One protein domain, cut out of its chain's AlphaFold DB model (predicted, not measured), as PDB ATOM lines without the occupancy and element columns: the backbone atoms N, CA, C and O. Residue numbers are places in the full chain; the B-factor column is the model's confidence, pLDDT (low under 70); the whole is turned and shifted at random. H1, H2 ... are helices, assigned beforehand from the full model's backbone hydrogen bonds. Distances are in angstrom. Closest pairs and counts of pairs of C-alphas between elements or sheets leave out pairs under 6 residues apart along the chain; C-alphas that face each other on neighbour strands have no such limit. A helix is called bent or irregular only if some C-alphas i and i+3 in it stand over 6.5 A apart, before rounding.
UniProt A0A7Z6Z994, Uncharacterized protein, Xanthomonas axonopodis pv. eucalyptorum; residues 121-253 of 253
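This is residues 121 to 253 of the 253 residues of an uncharacterized protein of Xanthomonas axonopodis pv. eucalyptorum (UniProt A0A7Z6Z994). Two rows of helices are stacked one over the other: H3, H5 and H7 side by side in one row, and H2, H4, the short H6 and H8 in the other, running roughly against the first. H1 packs on H2 and H3 at one end, the hairpin of H7 and H8 makes the other end, and H4 and H5 lie nearest the middle. The printed part has 133 residues, with eight named helices, H1 to H8, and no named strand; its class is all helix. It is compact, with a radius of gyration of the C-alphas of 14.4 A and spans of 40 by 33 by 22 A.

Start at H1, residues 121 to 130, which forms a hairpin with H2, residues 132 to 142; their closest C-alphas, Leu 128 and Ala 135, are 4.1 A apart. H3, residues 147 to 162, touches H1 at a steep tilt of 41 degrees, closest at the C-alphas of Ala 125 and Val 157, 6.0 A. Look next at H4, residues 174 to 183, the hub, touching five helices. It touches H2, the C-alphas of Ala 139 and Leu 180 being closest at 4.7 A, and H1 only at their ends. H3 touches H4 with residues 154 to 161 alone, the C-alphas of Phe 154 and Leu 177 being closest at 6.7 A. H5, residues 185 to 197, touches H4 with residues 187 to 191 alone, closest at Val 181 and Leu 187, whose C-alphas are 5.5 A apart. H1 to H5 are an up-and-down bundle, each running against the one before. H6, residues 206 to 211, only just touches H4 and H5, with 3 pairs of C-alphas within 8 A each. H7, residues 218 to 233, touches H5 with residues 220 to 227 alone, the C-alphas of Arg 189 and Val 220 being closest at 6.1 A. H8, residues 238 to 251, forms a hairpin with H7; the closest C-alphas, Ser 232 and Lys 241, are 4.2 A apart. Every O i to N i+4 pair is within hydrogen-bond range in H1, H2, H3, H4, H6, H7 and H8, and 7 of 9 in H5.

Find C-alpha 121 at (-32.512, 2.055, 14.726), where H1 begins. H3 is 22.4 A long, H5 19.8 A, H7 22.7 A and H8 20.4 A. H5 is irregular: C-alphas 186 and 189 are 7.4 A apart. H8 ends at C-alpha 251, (-37.707, 2.163, 49.529).

The C-alphas farthest apart, Glu 144 and Thr 235, are 42.7 A apart. The printed part has no cut; the H3 to H4 link, 11 residues, is long. Residues 251 to 253 have pLDDT under 70.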
ATOM      1  N   LEU A 121     -31.545   2.324  13.659       83.56
ATOM      2  CA  LEU A 121     -32.512   2.055  14.726       83.56
ATOM      3  C   LEU A 121     -32.813   0.565  14.905       83.56
ATOM      4  O   LEU A 121     -32.868   0.114  16.044       83.56
ATOM      5  N   ASP A 122     -32.934  -0.206  13.824       84.81
ATOM      6  CA  ASP A 122     -33.132  -1.659  13.899       84.81
ATOM      7  C   ASP A 122     -31.919  -2.359  14.514       84.81
ATOM      8  O   ASP A 122     -32.075  -3.235  15.359       84.81
ATOM      9  N   GLN A 123     -30.705  -1.938  14.147       88.75
ATOM     10  CA  GLN A 123     -29.471  -2.499  14.708       88.75
ATOM     11  C   GLN A 123     -29.370  -2.229  16.212       88.75
ATOM     12  O   GLN A 123     -29.039  -3.126  16.993       88.75
ATOM     13  N   ILE A 124     -29.705  -1.006  16.635       93.06
ATOM     14  CA  ILE A 124     -29.761  -0.654  18.056       93.06
ATOM     15  C   ILE A 124     -30.875  -1.453  18.750       93.06
ATOM     16  O   ILE A 124     -30.647  -1.987  19.836       93.06
ATOM     17  N   ALA A 125     -32.051  -1.595  18.132       93.50
ATOM     18  CA  ALA A 125     -33.160  -2.375  18.679       93.50
ATOM     19  C   ALA A 125     -32.768  -3.846  18.883       93.50
ATOM     20  O   ALA A 125     -32.988  -4.397  19.963       93.50
ATOM     21  N   ASP A 126     -32.121  -4.471  17.900       92.38
ATOM     22  CA  ASP A 126     -31.613  -5.840  18.001       92.38
ATOM     23  C   ASP A 126     -30.564  -5.956  19.120       92.38
ATOM     24  O   ASP A 126     -30.607  -6.879  19.942       92.38
ATOM     25  N   GLY A 127     -29.671  -4.968  19.236       94.25
ATOM     26  CA  GLY A 127     -28.697  -4.876  20.324       94.25
ATOM     27  C   GLY A 127     -29.342  -4.803  21.714       94.25
ATOM     28  O   GLY A 127     -28.885  -5.478  22.642       94.25
ATOM     29  N   LEU A 128     -30.443  -4.056  21.858       95.62
ATOM     30  CA  LEU A 128     -31.230  -3.969  23.098       95.62
ATOM     31  C   LEU A 128     -31.940  -5.287  23.451       95.62
ATOM     32  O   LEU A 128     -32.167  -5.559  24.632       95.62
ATOM     33  N   MET A 129     -32.246  -6.121  22.455       93.69
ATOM     34  CA  MET A 129     -32.914  -7.415  22.630       93.69
ATOM     35  C   MET A 129     -31.945  -8.575  22.927       93.69
ATOM     36  O   MET A 129     -32.371  -9.590  23.467       93.69
ATOM     37  N   THR A 130     -30.652  -8.456  22.610       85.19
ATOM     38  CA  THR A 130     -29.731  -9.614  22.549       85.19
ATOM     39  C   THR A 130     -29.210 -10.096  23.915       85.19
ATOM     40  O   THR A 130     -28.956 -11.285  24.102       85.19
ATOM     41  N   GLY A 131     -29.046  -9.207  24.899       85.06
ATOM     42  CA  GLY A 131     -28.532  -9.577  26.223       85.06
ATOM     43  C   GLY A 131     -27.990  -8.387  27.015       85.06
ATOM     44  O   GLY A 131     -27.810  -7.311  26.455       85.06
ATOM     45  N   PRO A 132     -27.699  -8.532  28.320       85.38
ATOM     46  CA  PRO A 132     -27.418  -7.396  29.206       85.38
ATOM     47  C   PRO A 132     -26.142  -6.616  28.853       85.38
ATOM     48  O   PRO A 132     -26.077  -5.414  29.102       85.38
ATOM     49  N   ILE A 133     -25.124  -7.271  28.283       89.00
ATOM     50  CA  ILE A 133     -23.880  -6.605  27.864       89.00
ATOM     51  C   ILE A 133     -24.128  -5.798  26.585       89.00
ATOM     52  O   ILE A 133     -23.832  -4.604  26.542       89.00
ATOM     53  N   GLN A 134     -24.713  -6.432  25.565       91.38
ATOM     54  CA  GLN A 134     -25.030  -5.793  24.286       91.38
ATOM     55  C   GLN A 134     -26.065  -4.678  24.461       91.38
ATOM     56  O   GLN A 134     -25.898  -3.608  23.889       91.38
ATOM     57  N   ALA A 135     -27.051  -4.868  25.340       93.81
ATOM     58  CA  ALA A 135     -28.062  -3.868  25.652       93.81
ATOM     59  C   ALA A 135     -27.455  -2.573  26.203       93.81
ATOM     60  O   ALA A 135     -27.895  -1.489  25.838       93.81
ATOM     61  N   LYS A 136     -26.407  -2.652  27.032       93.81
ATOM     62  CA  LYS A 136     -25.697  -1.452  27.506       93.81
ATOM     63  C   LYS A 136     -24.951  -0.735  26.386       93.81
ATOM     64  O   LYS A 136     -24.955   0.492  26.344       93.81
ATOM     65  N   ALA A 137     -24.303  -1.486  25.495       93.56
ATOM     66  CA  ALA A 137     -23.610  -0.908  24.346       93.56
ATOM     67  C   ALA A 137     -24.602  -0.230  23.385       93.56
ATOM     68  O   ALA A 137     -24.400   0.925  23.020       93.56
ATOM     69  N   ALA A 138     -25.711  -0.902  23.074       93.38
ATOM     70  CA  ALA A 138     -26.785  -0.371  22.242       93.38
ATOM     71  C   ALA A 138     -27.465   0.852  22.881       93.38
ATOM     72  O   ALA A 138     -27.683   1.853  22.210       93.38
ATOM     73  N   ALA A 139     -27.720   0.835  24.195       94.56
ATOM     74  CA  ALA A 139     -28.255   1.993  24.912       94.56
ATOM     75  C   ALA A 139     -27.301   3.199  24.871       94.56
ATOM     76  O   ALA A 139     -27.750   4.338  24.758       94.56
ATOM     77  N   LYS A 140     -25.983   2.965  24.927       94.94
ATOM     78  CA  LYS A 140     -24.987   4.031  24.764       94.94
ATOM     79  C   LYS A 140     -25.048   4.637  23.361       94.94
ATOM     80  O   LYS A 140     -25.013   5.856  23.242       94.94
ATOM     81  N   GLU A 141     -25.169   3.808  22.326       91.25
ATOM     82  CA  GLU A 141     -25.339   4.281  20.948       91.25
ATOM     83  C   GLU A 141     -26.652   5.062  20.768       91.25
ATOM     84  O   GLU A 141     -26.667   6.121  20.141       91.25
ATOM     85  N   ALA A 142     -27.734   4.612  21.410       91.31
ATOM     86  CA  ALA A 142     -29.018   5.312  21.433       91.31
ATOM     87  C   ALA A 142     -28.941   6.718  22.067       91.31
ATOM     88  O   ALA A 142     -29.806   7.561  21.828       91.31
ATOM     89  N   GLY A 143     -27.893   6.999  22.851       90.88
ATOM     90  CA  GLY A 143     -27.625   8.318  23.418       90.88
ATOM     91  C   GLY A 143     -27.484   9.422  22.366       90.88
ATOM     92  O   GLY A 143     -27.874  10.555  22.630       90.88
ATOM     93  N   GLU A 144     -27.011   9.088  21.165       89.19
ATOM     94  CA  GLU A 144     -26.795  10.040  20.065       89.19
ATOM     95  C   GLU A 144     -28.054  10.313  19.226       89.19
ATOM     96  O   GLU A 144     -28.032  11.151  18.323       89.19
ATOM     97  N   LEU A 145     -29.151   9.599  19.484       86.94
ATOM     98  CA  LEU A 145     -30.385   9.737  18.716       86.94
ATOM     99  C   LEU A 145     -31.107  11.053  19.026       86.94
ATOM    100  O   LEU A 145     -30.983  11.633  20.106       86.94
ATOM    101  N   THR A 146     -31.944  11.515  18.100       88.38
ATOM    102  CA  THR A 146     -32.906  12.583  18.406       88.38
ATOM    103  C   THR A 146     -33.950  12.081  19.410       88.38
ATOM    104  O   THR A 146     -34.124  10.877  19.585       88.38
ATOM    105  N   ALA A 147     -34.667  12.990  20.078       84.81
ATOM    106  CA  ALA A 147     -35.752  12.603  20.988       84.81
ATOM    107  C   ALA A 147     -36.820  11.744  20.285       84.81
ATOM    108  O   ALA A 147     -37.185  10.687  20.788       84.81
ATOM    109  N   ALA A 148     -37.233  12.136  19.074       83.00
ATOM    110  CA  ALA A 148     -38.207  11.385  18.281       83.00
ATOM    111  C   ALA A 148     -37.716   9.970  17.923       83.00
ATOM    112  O   ALA A 148     -38.464   9.008  18.058       83.00
ATOM    113  N   ALA A 149     -36.448   9.828  17.528       83.06
ATOM    114  CA  ALA A 149     -35.871   8.527  17.195       83.06
ATOM    115  C   ALA A 149     -35.680   7.628  18.433       83.06
ATOM    116  O   ALA A 149     -35.815   6.412  18.343       83.06
ATOM    117  N   ALA A 150     -35.390   8.211  19.602       91.00
ATOM    118  CA  ALA A 150     -35.308   7.468  20.860       91.00
ATOM    119  C   ALA A 150     -36.688   6.966  21.323       91.00
ATOM    120  O   ALA A 150     -36.808   5.843  21.812       91.00
ATOM    121  N   GLU A 151     -37.729   7.779  21.140       91.62
ATOM    122  CA  GLU A 151     -39.120   7.389  21.375       91.62
ATOM    123  C   GLU A 151     -39.562   6.240  20.463       91.62
ATOM    124  O   GLU A 151     -40.139   5.259  20.932       91.62
ATOM    125  N   GLU A 152     -39.237   6.333  19.178       86.75
ATOM    126  CA  GLU A 152     -39.501   5.285  18.195       86.75
ATOM    127  C   GLU A 152     -38.773   3.978  18.537       86.75
ATOM    128  O   GLU A 152     -39.386   2.910  18.571       86.75
ATOM    129  N   LEU A 153     -37.484   4.058  18.876       94.25
ATOM    130  CA  LEU A 153     -36.698   2.909  19.326       94.25
ATOM    131  C   LEU A 153     -37.326   2.233  20.553       94.25
ATOM    132  O   LEU A 153     -37.395   1.003  20.619       94.25
ATOM    133  N   PHE A 154     -37.794   3.030  21.520       96.88
ATOM    134  CA  PHE A 154     -38.481   2.517  22.701       96.88
ATOM    135  C   PHE A 154     -39.732   1.724  22.309       96.88
ATOM    136  O   PHE A 154     -39.931   0.617  22.811       96.88
ATOM    137  N   ASP A 155     -40.552   2.248  21.393       93.50
ATOM    138  CA  ASP A 155     -41.772   1.578  20.937       93.50
ATOM    139  C   ASP A 155     -41.488   0.275  20.198       93.50
ATOM    140  O   ASP A 155     -42.150  -0.726  20.473       93.50
ATOM    141  N   VAL A 156     -40.486   0.247  19.314       92.19
ATOM    142  CA  VAL A 156     -40.085  -0.979  18.606       92.19
ATOM    143  C   VAL A 156     -39.716  -2.074  19.603       92.19
ATOM    144  O   VAL A 156     -40.236  -3.191  19.526       92.19
ATOM    145  N   VAL A 157     -38.846  -1.763  20.565       95.38
ATOM    146  CA  VAL A 157     -38.399  -2.738  21.567       95.38
ATOM    147  C   VAL A 157     -39.557  -3.139  22.484       95.38
ATOM    148  O   VAL A 157     -39.761  -4.331  22.705       95.38
ATOM    149  N   ARG A 158     -40.372  -2.185  22.959       95.50
ATOM    150  CA  ARG A 158     -41.584  -2.457  23.752       95.50
ATOM    151  C   ARG A 158     -42.519  -3.421  23.028       95.50
ATOM    152  O   ARG A 158     -42.941  -4.408  23.623       95.50
ATOM    153  N   MET A 159     -42.832  -3.160  21.761       92.81
ATOM    154  CA  MET A 159     -43.730  -4.001  20.969       92.81
ATOM    155  C   MET A 159     -43.192  -5.425  20.840       92.81
ATOM    156  O   MET A 159     -43.936  -6.377  21.067       92.81
ATOM    157  N   ARG A 160     -41.894  -5.585  20.557       90.88
ATOM    158  CA  ARG A 160     -41.253  -6.907  20.478       90.88
ATOM    159  C   ARG A 160     -41.260  -7.639  21.825       90.88
ATOM    160  O   ARG A 160     -41.494  -8.843  21.855       90.88
ATOM    161  N   VAL A 161     -41.056  -6.929  22.938       93.31
ATOM    162  CA  VAL A 161     -41.150  -7.506  24.291       93.31
ATOM    163  C   VAL A 161     -42.577  -7.975  24.590       93.31
ATOM    164  O   VAL A 161     -42.763  -9.080  25.094       93.31
ATOM    165  N   LEU A 162     -43.587  -7.161  24.264       90.94
ATOM    166  CA  LEU A 162     -44.999  -7.480  24.506       90.94
ATOM    167  C   LEU A 162     -45.521  -8.624  23.627       90.94
ATOM    168  O   LEU A 162     -46.428  -9.339  24.044       90.94
ATOM    169  N   GLN A 163     -44.941  -8.819  22.442       89.38
ATOM    170  CA  GLN A 163     -45.206  -9.972  21.574       89.38
ATOM    171  C   GLN A 163     -44.609 -11.285  22.110       89.38
ATOM    172  O   GLN A 163     -44.942 -12.356  21.607       89.38
ATOM    173  N   GLY A 164     -43.730 -11.220  23.114       82.81
ATOM    174  CA  GLY A 164     -43.143 -12.395  23.745       82.81
ATOM    175  C   GLY A 164     -44.174 -13.267  24.470       82.81
ATOM    176  O   GLY A 164     -45.163 -12.792  25.022       82.81
ATOM    177  N   GLU A 165     -43.917 -14.574  24.513       77.19
ATOM    178  CA  GLU A 165     -44.881 -15.556  25.030       77.19
ATOM    179  C   GLU A 165     -44.897 -15.667  26.567       77.19
ATOM    180  O   GLU A 165     -45.845 -16.203  27.147       77.19
ATOM    181  N   SER A 166     -43.850 -15.185  27.252       88.31
ATOM    182  CA  SER A 166     -43.676 -15.382  28.695       88.31
ATOM    183  C   SER A 166     -43.028 -14.197  29.408       88.31
ATOM    184  O   SER A 166     -41.982 -13.701  28.997       88.31
ATOM    185  N   PHE A 167     -43.618 -13.829  30.549       93.56
ATOM    186  CA  PHE A 167     -43.124 -12.796  31.470       93.56
ATOM    187  C   PHE A 167     -42.695 -13.365  32.830       93.56
ATOM    188  O   PHE A 167     -42.380 -12.609  33.754       93.56
ATOM    189  N   ALA A 168     -42.653 -14.695  32.970       91.75
ATOM    190  CA  ALA A 168     -42.264 -15.359  34.216       91.75
ATOM    191  C   ALA A 168     -40.780 -15.123  34.563       91.75
ATOM    192  O   ALA A 168     -40.398 -15.086  35.733       91.75
ATOM    193  N   LYS A 169     -39.944 -14.933  33.538       92.25
ATOM    194  CA  LYS A 169     -38.554 -14.470  33.631       92.25
ATOM    195  C   LYS A 169     -38.422 -13.161  32.857       92.25
ATOM    196  O   LYS A 169     -39.301 -12.842  32.065       92.25
ATOM    197  N   GLU A 170     -37.342 -12.423  33.103       92.88
ATOM    198  CA  GLU A 170     -37.039 -11.177  32.390       92.88
ATOM    199  C   GLU A 170     -36.932 -11.470  30.882       92.88
ATOM    200  O   GLU A 170     -36.031 -12.220  30.488       92.88
ATOM    201  N   PRO A 171     -37.859 -10.964  30.043       92.44
ATOM    202  CA  PRO A 171     -37.831 -11.254  28.620       92.44
ATOM    203  C   PRO A 171     -36.698 -10.476  27.932       92.44
ATOM    204  O   PRO A 171     -36.306  -9.398  28.404       92.44
ATOM    205  N   PRO A 172     -36.183 -10.982  26.796       91.38
ATOM    206  CA  PRO A 172     -35.266 -10.232  25.944       91.38
ATOM    207  C   PRO A 172     -35.832  -8.840  25.649       91.38
ATOM    208  O   PRO A 172     -37.011  -8.716  25.337       91.38
ATOM    209  N   GLY A 173     -35.018  -7.794  25.797       92.81
ATOM    210  CA  GLY A 173     -35.441  -6.404  25.592       92.81
ATOM    211  C   GLY A 173     -35.920  -5.661  26.839       92.81
ATOM    212  O   GLY A 173     -35.698  -4.456  26.916       92.81
ATOM    213  N   ALA A 174     -36.469  -6.331  27.862       94.38
ATOM    214  CA  ALA A 174     -36.906  -5.636  29.085       94.38
ATOM    215  C   ALA A 174     -35.735  -4.931  29.786       94.38
ATOM    216  O   ALA A 174     -35.837  -3.756  30.145       94.38
ATOM    217  N   ARG A 175     -34.581  -5.609  29.893       93.81
ATOM    218  CA  ARG A 175     -33.344  -4.970  30.365       93.81
ATOM    219  C   ARG A 175     -32.916  -3.823  29.458       93.81
ATOM    220  O   ARG A 175     -32.462  -2.800  29.956       93.81
ATOM    221  N   GLY A 176     -33.041  -4.009  28.145       95.56
ATOM    222  CA  GLY A 176     -32.690  -3.010  27.141       95.56
ATOM    223  C   GLY A 176     -33.464  -1.711  27.325       95.56
ATOM    224  O   GLY A 176     -32.848  -0.653  27.375       95.56
ATOM    225  N   LEU A 177     -34.780  -1.787  27.543       96.75
ATOM    226  CA  LEU A 177     -35.612  -0.617  27.842       96.75
ATOM    227  C   LEU A 177     -35.149   0.110  29.113       96.75
ATOM    228  O   LEU A 177     -35.075   1.335  29.131       96.75
ATOM    229  N   VAL A 178     -34.778  -0.634  30.160       96.00
ATOM    230  CA  VAL A 178     -34.229  -0.047  31.394       96.00
ATOM    231  C   VAL A 178     -32.893   0.656  31.133       96.00
ATOM    232  O   VAL A 178     -32.695   1.775  31.597       96.00
ATOM    233  N   GLU A 179     -31.965   0.030  30.404       95.81
ATOM    234  CA  GLU A 179     -30.672   0.651  30.077       95.81
ATOM    235  C   GLU A 179     -30.836   1.871  29.156       95.81
ATOM    236  O   GLU A 179     -30.154   2.874  29.359       95.81
ATOM    237  N   LEU A 180     -31.779   1.834  28.209       96.31
ATOM    238  CA  LEU A 180     -32.113   2.968  27.347       96.31
ATOM    239  C   LEU A 180     -32.571   4.177  28.173       96.31
ATOM    240  O   LEU A 180     -32.050   5.276  27.998       96.31
ATOM    241  N   VAL A 181     -33.480   3.972  29.129       97.06
ATOM    242  CA  VAL A 181     -34.018   5.050  29.981       97.06
ATOM    243  C   VAL A 181     -32.952   5.625  30.919       97.06
ATOM    244  O   VAL A 181     -32.963   6.819  31.204       97.06
ATOM    245  N   LYS A 182     -31.955   4.834  31.349       95.12
ATOM    246  CA  LYS A 182     -30.815   5.374  32.118       95.12
ATOM    247  C   LYS A 182     -30.020   6.421  31.337       95.12
ATOM    248  O   LYS A 182     -29.495   7.349  31.954       95.12
ATOM    249  N   ILE A 183     -29.897   6.237  30.022       95.50
ATOM    250  CA  ILE A 183     -29.210   7.166  29.115       95.50
ATOM    251  C   ILE A 183     -30.141   8.308  28.692       95.50
ATOM    252  O   ILE A 183     -29.675   9.430  28.511       95.50
ATOM    253  N   ARG A 184     -31.445   8.032  28.572       94.69
ATOM    254  CA  ARG A 184     -32.489   8.952  28.100       94.69
ATOM    255  C   ARG A 184     -33.620   9.089  29.135       94.69
ATOM    256  O   ARG A 184     -34.665   8.448  28.981       94.69
ATOM    257  N   PRO A 185     -33.426   9.890  30.203       94.69
ATOM    258  CA  PRO A 185     -34.397  10.032  31.292       94.69
ATOM    259  C   PRO A 185     -35.766  10.566  30.850       94.69
ATOM    260  O   PRO A 185     -36.766  10.336  31.523       94.69
ATOM    261  N   GLU A 186     -35.854  11.237  29.700       94.81
ATOM    262  CA  GLU A 186     -37.132  11.681  29.135       94.81
ATOM    263  C   GLU A 186     -38.105  10.519  28.841       94.81
ATOM    264  O   GLU A 186     -39.315  10.725  28.767       94.81
ATOM    265  N   LEU A 187     -37.600   9.282  28.735       96.94
ATOM    266  CA  LEU A 187     -38.394   8.074  28.499       96.94
ATOM    267  C   LEU A 187     -38.917   7.415  29.789       96.94
ATOM    268  O   LEU A 187     -39.610   6.399  29.714       96.94
ATOM    269  N   GLU A 188     -38.633   7.972  30.973       96.31
ATOM    270  CA  GLU A 188     -39.053   7.407  32.266       96.31
ATOM    271  C   GLU A 188     -40.563   7.146  32.336       96.31
ATOM    272  O   GLU A 188     -40.993   6.056  32.722       96.31
ATOM    273  N   ARG A 189     -41.387   8.103  31.890       96.19
ATOM    274  CA  ARG A 189     -42.849   7.936  31.864       96.19
ATOM    275  C   ARG A 189     -43.270   6.753  30.987       96.19
ATOM    276  O   ARG A 189     -44.113   5.966  31.406       96.19
ATOM    277  N   ARG A 190     -42.649   6.588  29.815       96.38
ATOM    278  CA  ARG A 190     -42.965   5.492  28.885       96.38
ATOM    279  C   ARG A 190     -42.593   4.131  29.463       96.38
ATOM    280  O   ARG A 190     -43.333   3.170  29.277       96.38
ATOM    281  N   LEU A 191     -41.486   4.045  30.202       97.25
ATOM    282  CA  LEU A 191     -41.102   2.816  30.900       97.25
ATOM    283  C   LEU A 191     -42.081   2.451  32.012       97.25
ATOM    284  O   LEU A 191     -42.418   1.277  32.167       97.25
ATOM    285  N   LEU A 192     -42.563   3.441  32.761       96.94
ATOM    286  CA  LEU A 192     -43.607   3.213  33.752       96.94
ATOM    287  C   LEU A 192     -44.906   2.724  33.096       96.94
ATOM    288  O   LEU A 192     -45.533   1.797  33.604       96.94
ATOM    289  N   ASP A 193     -45.313   3.326  31.980       96.81
ATOM    290  CA  ASP A 193     -46.533   2.921  31.280       96.81
ATOM    291  C   ASP A 193     -46.402   1.511  30.693       96.81
ATOM    292  O   ASP A 193     -47.295   0.690  30.883       96.81
ATOM    293  N   PHE A 194     -45.237   1.162  30.139       96.56
ATOM    294  CA  PHE A 194     -44.912  -0.221  29.783       96.56
ATOM    295  C   PHE A 194     -45.030  -1.177  30.980       96.56
ATOM    296  O   PHE A 194     -45.632  -2.240  30.858       96.56
ATOM    297  N   ALA A 195     -44.506  -0.808  32.154       95.69
ATOM    298  CA  ALA A 195     -44.604  -1.652  33.344       95.69
ATOM    299  C   ALA A 195     -46.066  -1.915  33.757       95.69
ATOM    300  O   ALA A 195     -46.381  -3.023  34.190       95.69
ATOM    301  N   LYS A 196     -46.968  -0.937  33.589       95.44
ATOM    302  CA  LYS A 196     -48.408  -1.089  33.874       95.44
ATOM    303  C   LYS A 196     -49.125  -2.026  32.897       95.44
ATOM    304  O   LYS A 196     -50.141  -2.607  33.265       95.44
ATOM    305  N   GLU A 197     -48.625  -2.165  31.672       94.81
ATOM    306  CA  GLU A 197     -49.216  -3.023  30.637       94.81
ATOM    307  C   GLU A 197     -48.877  -4.509  30.812       94.81
ATOM    308  O   GLU A 197     -49.512  -5.370  30.199       94.81
ATOM    309  N   LEU A 198     -47.876  -4.833  31.636       93.75
ATOM    310  CA  LEU A 198     -47.437  -6.210  31.831       93.75
ATOM    311  C   LEU A 198     -48.528  -7.060  32.512       93.75
ATOM    312  O   LEU A 198     -49.142  -6.628  33.491       93.75
ATOM    313  N   PRO A 199     -48.749  -8.309  32.057       92.56
ATOM    314  CA  PRO A 199     -49.818  -9.154  32.578       92.56
ATOM    315  C   PRO A 199     -49.492  -9.659  33.989       92.56
ATOM    316  O   PRO A 199     -48.777 -10.648  34.154       92.56
ATOM    317  N   VAL A 200     -50.074  -9.014  35.005       93.94
ATOM    318  CA  VAL A 200     -49.890  -9.311  36.442       93.94
ATOM    319  C   VAL A 200     -49.912 -10.814  36.781       93.94
ATOM    320  O   VAL A 200     -48.976 -11.263  37.447       93.94
ATOM    321  N   PRO A 201     -50.867 -11.637  36.290       92.75
ATOM    322  CA  PRO A 201     -50.915 -13.061  36.645       92.75
ATOM    323  C   PRO A 201     -49.717 -13.874  36.132       92.75
ATOM    324  O   PRO A 201     -49.406 -14.932  36.669       92.75
ATOM    325  N   LYS A 202     -49.046 -13.399  35.075       91.50
ATOM    326  CA  LYS A 202     -47.912 -14.078  34.424       91.50
ATOM    327  C   LYS A 202     -46.570 -13.394  34.705       91.50
ATOM    328  O   LYS A 202     -45.545 -13.840  34.189       91.50
ATOM    329  N   LEU A 203     -46.569 -12.311  35.484       93.56
ATOM    330  CA  LEU A 203     -45.389 -11.492  35.718       93.56
ATOM    331  C   LEU A 203     -44.510 -12.083  36.828       93.56
ATOM    332  O   LEU A 203     -44.961 -12.347  37.946       93.56
ATOM    333  N   GLY A 204     -43.237 -12.294  36.502       92.12
ATOM    334  CA  GLY A 204     -42.237 -12.817  37.423       92.12
ATOM    335  C   GLY A 204     -41.692 -11.786  38.413       92.12
ATOM    336  O   GLY A 204     -41.872 -10.578  38.275       92.12
ATOM    337  N   ALA A 205     -40.926 -12.276  39.391       93.50
ATOM    338  CA  ALA A 205     -40.304 -11.468  40.448       93.50
ATOM    339  C   ALA A 205     -39.240 -10.460  39.958       93.50
ATOM    340  O   ALA A 205     -38.767  -9.635  40.737       93.50
ATOM    341  N   TRP A 206     -38.845 -10.525  38.684       92.75
ATOM    342  CA  TRP A 206     -37.818  -9.659  38.103       92.75
ATOM    343  C   TRP A 206     -38.289  -8.205  37.950       92.75
ATOM    344  O   TRP A 206     -37.490  -7.289  38.134       92.75
ATOM    345  N   ALA A 207     -39.572  -7.981  37.646       93.19
ATOM    346  CA  ALA A 207     -40.087  -6.670  37.247       93.19
ATOM    347  C   ALA A 207     -39.948  -5.586  38.335       93.19
ATOM    348  O   ALA A 207     -39.372  -4.538  38.035       93.19
ATOM    349  N   PRO A 208     -40.344  -5.825  39.606       92.88
ATOM    350  CA  PRO A 208     -40.148  -4.847  40.681       92.88
ATOM    351  C   PRO A 208     -38.688  -4.399  40.866       92.88
ATOM    352  O   PRO A 208     -38.414  -3.239  41.171       92.88
ATOM    353  N   ALA A 209     -37.735  -5.316  40.681       88.69
ATOM    354  CA  ALA A 209     -36.311  -5.020  40.830       88.69
ATOM    355  C   ALA A 209     -35.716  -4.354  39.579       88.69
ATOM    356  O   ALA A 209     -34.821  -3.518  39.690       88.69
ATOM    357  N   ALA A 210     -36.200  -4.715  38.387       89.69
ATOM    358  CA  ALA A 210     -35.695  -4.186  37.126       89.69
ATOM    359  C   ALA A 210     -35.999  -2.691  36.962       89.69
ATOM    360  O   ALA A 210     -35.124  -1.941  36.528       89.69
ATOM    361  N   PHE A 211     -37.204  -2.255  37.341       89.81
ATOM    362  CA  PHE A 211     -37.643  -0.871  37.146       89.81
ATOM    363  C   PHE A 211     -37.300   0.057  38.320       89.81
ATOM    364  O   PHE A 211     -37.141   1.254  38.119       89.81
ATOM    365  N   GLY A 212     -37.128  -0.459  39.541       77.69
ATOM    366  CA  GLY A 212     -37.065   0.393  40.738       77.69
ATOM    367  C   GLY A 212     -35.923   1.409  40.802       77.69
ATOM    368  O   GLY A 212     -36.074   2.437  41.450       77.69
ATOM    369  N   ASN A 213     -34.816   1.171  40.096       79.69
ATOM    370  CA  ASN A 213     -33.619   2.017  40.178       79.69
ATOM    371  C   ASN A 213     -33.443   2.963  38.980       79.69
ATOM    372  O   ASN A 213     -32.362   3.524  38.802       79.69
ATOM    373  N   VAL A 214     -34.449   3.075  38.110       90.50
ATOM    374  CA  VAL A 214     -34.332   3.845  36.862       90.50
ATOM    375  C   VAL A 214     -35.011   5.212  36.929       90.50
ATOM    376  O   VAL A 214     -34.539   6.135  36.277       90.50
ATOM    377  N   PHE A 215     -36.072   5.345  37.731       92.75
ATOM    378  CA  PHE A 215     -36.877   6.561  37.810       92.75
ATOM    379  C   PHE A 215     -36.202   7.604  38.702       92.75
ATOM    380  O   PHE A 215     -35.929   7.340  39.873       92.75
ATOM    381  N   LYS A 216     -35.940   8.786  38.148       90.56
ATOM    382  CA  LYS A 216     -35.363   9.939  38.847       90.56
ATOM    383  C   LYS A 216     -36.373  11.073  38.976       90.56
ATOM    384  O   LYS A 216     -36.253  11.871  39.904       90.56
ATOM    385  N   ASP A 217     -37.355  11.149  38.078       93.12
ATOM    386  CA  ASP A 217     -38.439  12.118  38.171       93.12
ATOM    387  C   ASP A 217     -39.327  11.807  39.398       93.12
ATOM    388  O   ASP A 217     -39.868  10.700  39.506       93.12
ATOM    389  N   PRO A 218     -39.522  12.760  40.334       93.06
ATOM    390  CA  PRO A 218     -40.295  12.517  41.553       93.06
ATOM    391  C   PRO A 218     -41.769  12.151  41.322       93.06
ATOM    392  O   PRO A 218     -42.377  11.489  42.166       93.06
ATOM    393  N   ALA A 219     -42.380  12.604  40.224       94.62
ATOM    394  CA  ALA A 219     -43.748  12.241  39.875       94.62
ATOM    395  C   ALA A 219     -43.803  10.814  39.318       94.62
ATOM    396  O   ALA A 219     -44.636  10.024  39.763       94.62
ATOM    397  N   VAL A 220     -42.881  10.448  38.421       95.31
ATOM    398  CA  VAL A 220     -42.803   9.076  37.887       95.31
ATOM    399  C   VAL A 220     -42.470   8.073  38.993       95.31
ATOM    400  O   VAL A 220     -43.097   7.017  39.073       95.31
ATOM    401  N   LEU A 221     -41.553   8.415  39.900       93.38
ATOM    402  CA  LEU A 221     -41.186   7.571  41.038       93.38
ATOM    403  C   LEU A 221     -42.370   7.331  41.990       93.38
ATOM    404  O   LEU A 221     -42.581   6.203  42.434       93.38
ATOM    405  N   ARG A 222     -43.191   8.352  42.258       94.06
ATOM    406  CA  ARG A 222     -44.416   8.219  43.068       94.06
ATOM    407  C   ARG A 222     -45.455   7.312  42.408       94.06
ATOM    408  O   ARG A 222     -46.076   6.475  43.070       94.06
ATOM    409  N   ASP A 223     -45.640   7.456  41.100       95.69
ATOM    410  CA  ASP A 223     -46.555   6.602  40.348       95.69
ATOM    411  C   ASP A 223     -46.039   5.151  40.307       95.69
ATOM    412  O   ASP A 223     -46.821   4.207  40.416       95.69
ATOM    413  N   TYR A 224     -44.718   4.959  40.240       95.56
ATOM    414  CA  TYR A 224     -44.096   3.643  40.354       95.56
ATOM    415  C   TYR A 224     -44.273   3.019  41.747       95.56
ATOM    416  O   TYR A 224     -44.603   1.840  41.847       95.56
ATOM    417  N   GLN A 225     -44.132   3.790  42.829       93.75
ATOM    418  CA  GLN A 225     -44.437   3.318  44.189       93.75
ATOM    419  C   GLN A 225     -45.901   2.871  44.316       93.75
ATOM    420  O   GLN A 225     -46.193   1.851  44.939       93.75
ATOM    421  N   SER A 226     -46.822   3.587  43.667       95.31
ATOM    422  CA  SER A 226     -48.240   3.209  43.618       95.31
ATOM    423  C   SER A 226     -48.459   1.895  42.853       95.31
ATOM    424  O   SER A 226     -49.248   1.054  43.286       95.31
ATOM    425  N   LEU A 227     -47.723   1.679  41.756       95.88
ATOM    426  CA  LEU A 227     -47.722   0.414  41.014       95.88
ATOM    427  C   LEU A 227     -47.124  -0.742  41.836       95.88
ATOM    428  O   LEU A 227     -47.685  -1.834  41.868       95.88
ATOM    429  N   LEU A 228     -46.021  -0.514  42.553       94.88
ATOM    430  CA  LEU A 228     -45.446  -1.513  43.459       94.88
ATOM    431  C   LEU A 228     -46.430  -1.912  44.557       94.88
ATOM    432  O   LEU A 228     -46.563  -3.098  44.865       94.88
ATOM    433  N   LYS A 229     -47.145  -0.936  45.123       95.00
ATOM    434  CA  LYS A 229     -48.179  -1.199  46.118       95.00
ATOM    435  C   LYS A 229     -49.274  -2.098  45.544       95.00
ATOM    436  O   LYS A 229     -49.558  -3.135  46.145       95.00
ATOM    437  N   SER A 230     -49.810  -1.784  44.362       95.69
ATOM    438  CA  SER A 230     -50.854  -2.611  43.735       95.69
ATOM    439  C   SER A 230     -50.369  -4.035  43.434       95.69
ATOM    440  O   SER A 230     -51.070  -5.007  43.723       95.69
ATOM    441  N   TRP A 231     -49.126  -4.192  42.967       95.81
ATOM    442  CA  TRP A 231     -48.489  -5.500  42.784       95.81
ATOM    443  C   TRP A 231     -48.280  -6.278  44.090       95.81
ATOM    444  O   TRP A 231     -48.278  -7.510  44.064       95.81
ATOM    445  N   SER A 232     -48.111  -5.596  45.225       95.19
ATOM    446  CA  SER A 232     -47.957  -6.218  46.549       95.19
ATOM    447  C   SER A 232     -49.284  -6.573  47.235       95.19
ATOM    448  O   SER A 232     -49.303  -7.394  48.153       95.19
ATOM    449  N   GLU A 233     -50.396  -5.983  46.794       94.62
ATOM    450  CA  GLU A 233     -51.730  -6.193  47.374       94.62
ATOM    451  C   GLU A 233     -52.560  -7.222  46.594       94.62
ATOM    452  O   GLU A 233     -53.393  -7.909  47.190       94.62
ATOM    453  N   GLN A 234     -52.287  -7.403  45.296       93.44
ATOM    454  CA  GLN A 234     -52.960  -8.399  44.457       93.44
ATOM    455  C   GLN A 234     -52.748  -9.853  44.928       93.44
ATOM    456  O   GLN A 234     -51.875 -10.169  45.750       93.44
ATOM    457  N   THR A 235     -53.578 -10.756  44.402       91.56
ATOM    458  CA  THR A 235     -53.623 -12.182  44.769       91.56
ATOM    459  C   THR A 235     -53.421 -13.144  43.595       91.56
ATOM    460  O   THR A 235     -53.327 -14.347  43.818       91.56
ATOM    461  N   ASP A 236     -53.315 -12.629  42.373       91.38
ATOM    462  CA  ASP A 236     -53.185 -13.392  41.126       91.38
ATOM    463  C   ASP A 236     -51.790 -14.015  40.943       91.38
ATOM    464  O   ASP A 236     -51.647 -15.050  40.298       91.38
ATOM    465  N   SER A 237     -50.749 -13.396  41.511       92.81
ATOM    466  CA  SER A 237     -49.355 -13.851  41.435       92.81
ATOM    467  C   SER A 237     -48.661 -13.716  42.790       92.81
ATOM    468  O   SER A 237     -48.259 -12.627  43.211       92.81
ATOM    469  N   THR A 238     -48.474 -14.838  43.487       92.50
ATOM    470  CA  THR A 238     -47.779 -14.876  44.786       92.50
ATOM    471  C   THR A 238     -46.307 -14.476  44.669       92.50
ATOM    472  O   THR A 238     -45.770 -13.821  45.565       92.50
ATOM    473  N   THR A 239     -45.664 -14.801  43.544       92.38
ATOM    474  CA  THR A 239     -44.271 -14.435  43.253       92.38
ATOM    475  C   THR A 239     -44.103 -12.933  43.075       92.38
ATOM    476  O   THR A 239     -43.196 -12.348  43.668       92.38
ATOM    477  N   LEU A 240     -44.988 -12.295  42.302       94.75
ATOM    478  CA  LEU A 240     -44.955 -10.847  42.112       94.75
ATOM    479  C   LEU A 240     -45.272 -10.125  43.423       94.75
ATOM    480  O   LEU A 240     -44.569  -9.182  43.781       94.75
ATOM    481  N   LYS A 241     -46.268 -10.618  44.169       95.38
ATOM    482  CA  LYS A 241     -46.670 -10.080  45.472       95.38
ATOM    483  C   LYS A 241     -45.494  -9.982  46.439       95.38
ATOM    484  O   LYS A 241     -45.224  -8.919  46.998       95.38
ATOM    485  N   ALA A 242     -44.781 -11.094  46.616       93.75
ATOM    486  CA  ALA A 242     -43.634 -11.164  47.511       93.75
ATOM    487  C   ALA A 242     -42.494 -10.238  47.057       93.75
ATOM    488  O   ALA A 242     -41.923  -9.522  47.882       93.75
ATOM    489  N   ALA A 243     -42.193 -10.217  45.753       93.31
ATOM    490  CA  ALA A 243     -41.142  -9.377  45.186       93.31
ATOM    491  C   ALA A 243     -41.453  -7.880  45.339       93.31
ATOM    492  O   ALA A 243     -40.629  -7.131  45.860       93.31
ATOM    493  N   ALA A 244     -42.658  -7.447  44.965       93.88
ATOM    494  CA  ALA A 244     -43.086  -6.057  45.091       93.88
ATOM    495  C   ALA A 244     -43.102  -5.598  46.558       93.88
ATOM    496  O   ALA A 244     -42.569  -4.538  46.880       93.88
ATOM    497  N   GLY A 245     -43.611  -6.436  47.471       92.31
ATOM    498  CA  GLY A 245     -43.597  -6.142  48.905       92.31
ATOM    499  C   GLY A 245     -42.189  -6.081  49.511       92.31
ATOM    500  O   GLY A 245     -41.969  -5.369  50.489       92.31
ATOM    501  N   ALA A 246     -41.212  -6.815  48.969       90.50
ATOM    502  CA  ALA A 246     -39.813  -6.696  49.385       90.50
ATOM    503  C   ALA A 246     -39.192  -5.368  48.923       90.50
ATOM    504  O   ALA A 246     -38.571  -4.682  49.733       90.50
ATOM    505  N   ILE A 247     -39.415  -4.980  47.661       90.19
ATOM    506  CA  ILE A 247     -38.898  -3.721  47.103       90.19
ATOM    507  C   ILE A 247     -39.534  -2.502  47.783       90.19
ATOM    508  O   ILE A 247     -38.811  -1.581  48.153       90.19
ATOM    509  N   SER A 248     -40.849  -2.513  48.033       85.94
ATOM    510  CA  SER A 248     -41.531  -1.410  48.730       85.94
ATOM    511  C   SER A 248     -40.919  -1.148  50.111       85.94
ATOM    512  O   SER A 248     -40.600  -0.013  50.438       85.94
ATOM    513  N   ARG A 249     -40.643  -2.208  50.888       83.56
ATOM    514  CA  ARG A 249     -40.017  -2.099  52.221       83.56
ATOM    515  C   ARG A 249     -38.567  -1.613  52.194       83.56
ATOM    516  O   ARG A 249     -38.072  -1.149  53.217       83.56
ATOM    517  N   MET A 250     -37.863  -1.777  51.071       77.12
ATOM    518  CA  MET A 250     -36.510  -1.242  50.893       77.12
ATOM    519  C   MET A 250     -36.516   0.246  50.537       77.12
ATOM    520  O   MET A 250     -35.556   0.921  50.878       77.12
ATOM    521  N   GLY A 251     -37.563   0.742  49.868       64.50
ATOM    522  CA  GLY A 251     -37.707   2.163  49.529       64.50
ATOM    523  C   GLY A 251     -38.193   3.046  50.683       64.50
ATOM    524  O   GLY A 251     -38.005   4.256  50.625       64.50
ATOM    525  N   ASP A 252     -38.788   2.451  51.723       58.06
ATOM    526  CA  ASP A 252     -39.264   3.151  52.930       58.06
ATOM    527  C   ASP A 252     -38.170   3.357  54.004       58.06
ATOM    528  O   ASP A 252     -38.448   3.918  55.067       58.06
ATOM    529  N   LYS A 253     -36.943   2.870  53.768       44.56
ATOM    530  CA  LYS A 253     -35.781   3.027  54.661       44.56
ATOM    531  C   LYS A 253     -34.826   4.094  54.152       44.56
ATOM    532  O   LYS A 253     -34.280   4.812  55.019       44.56
TER     533      LYS A 253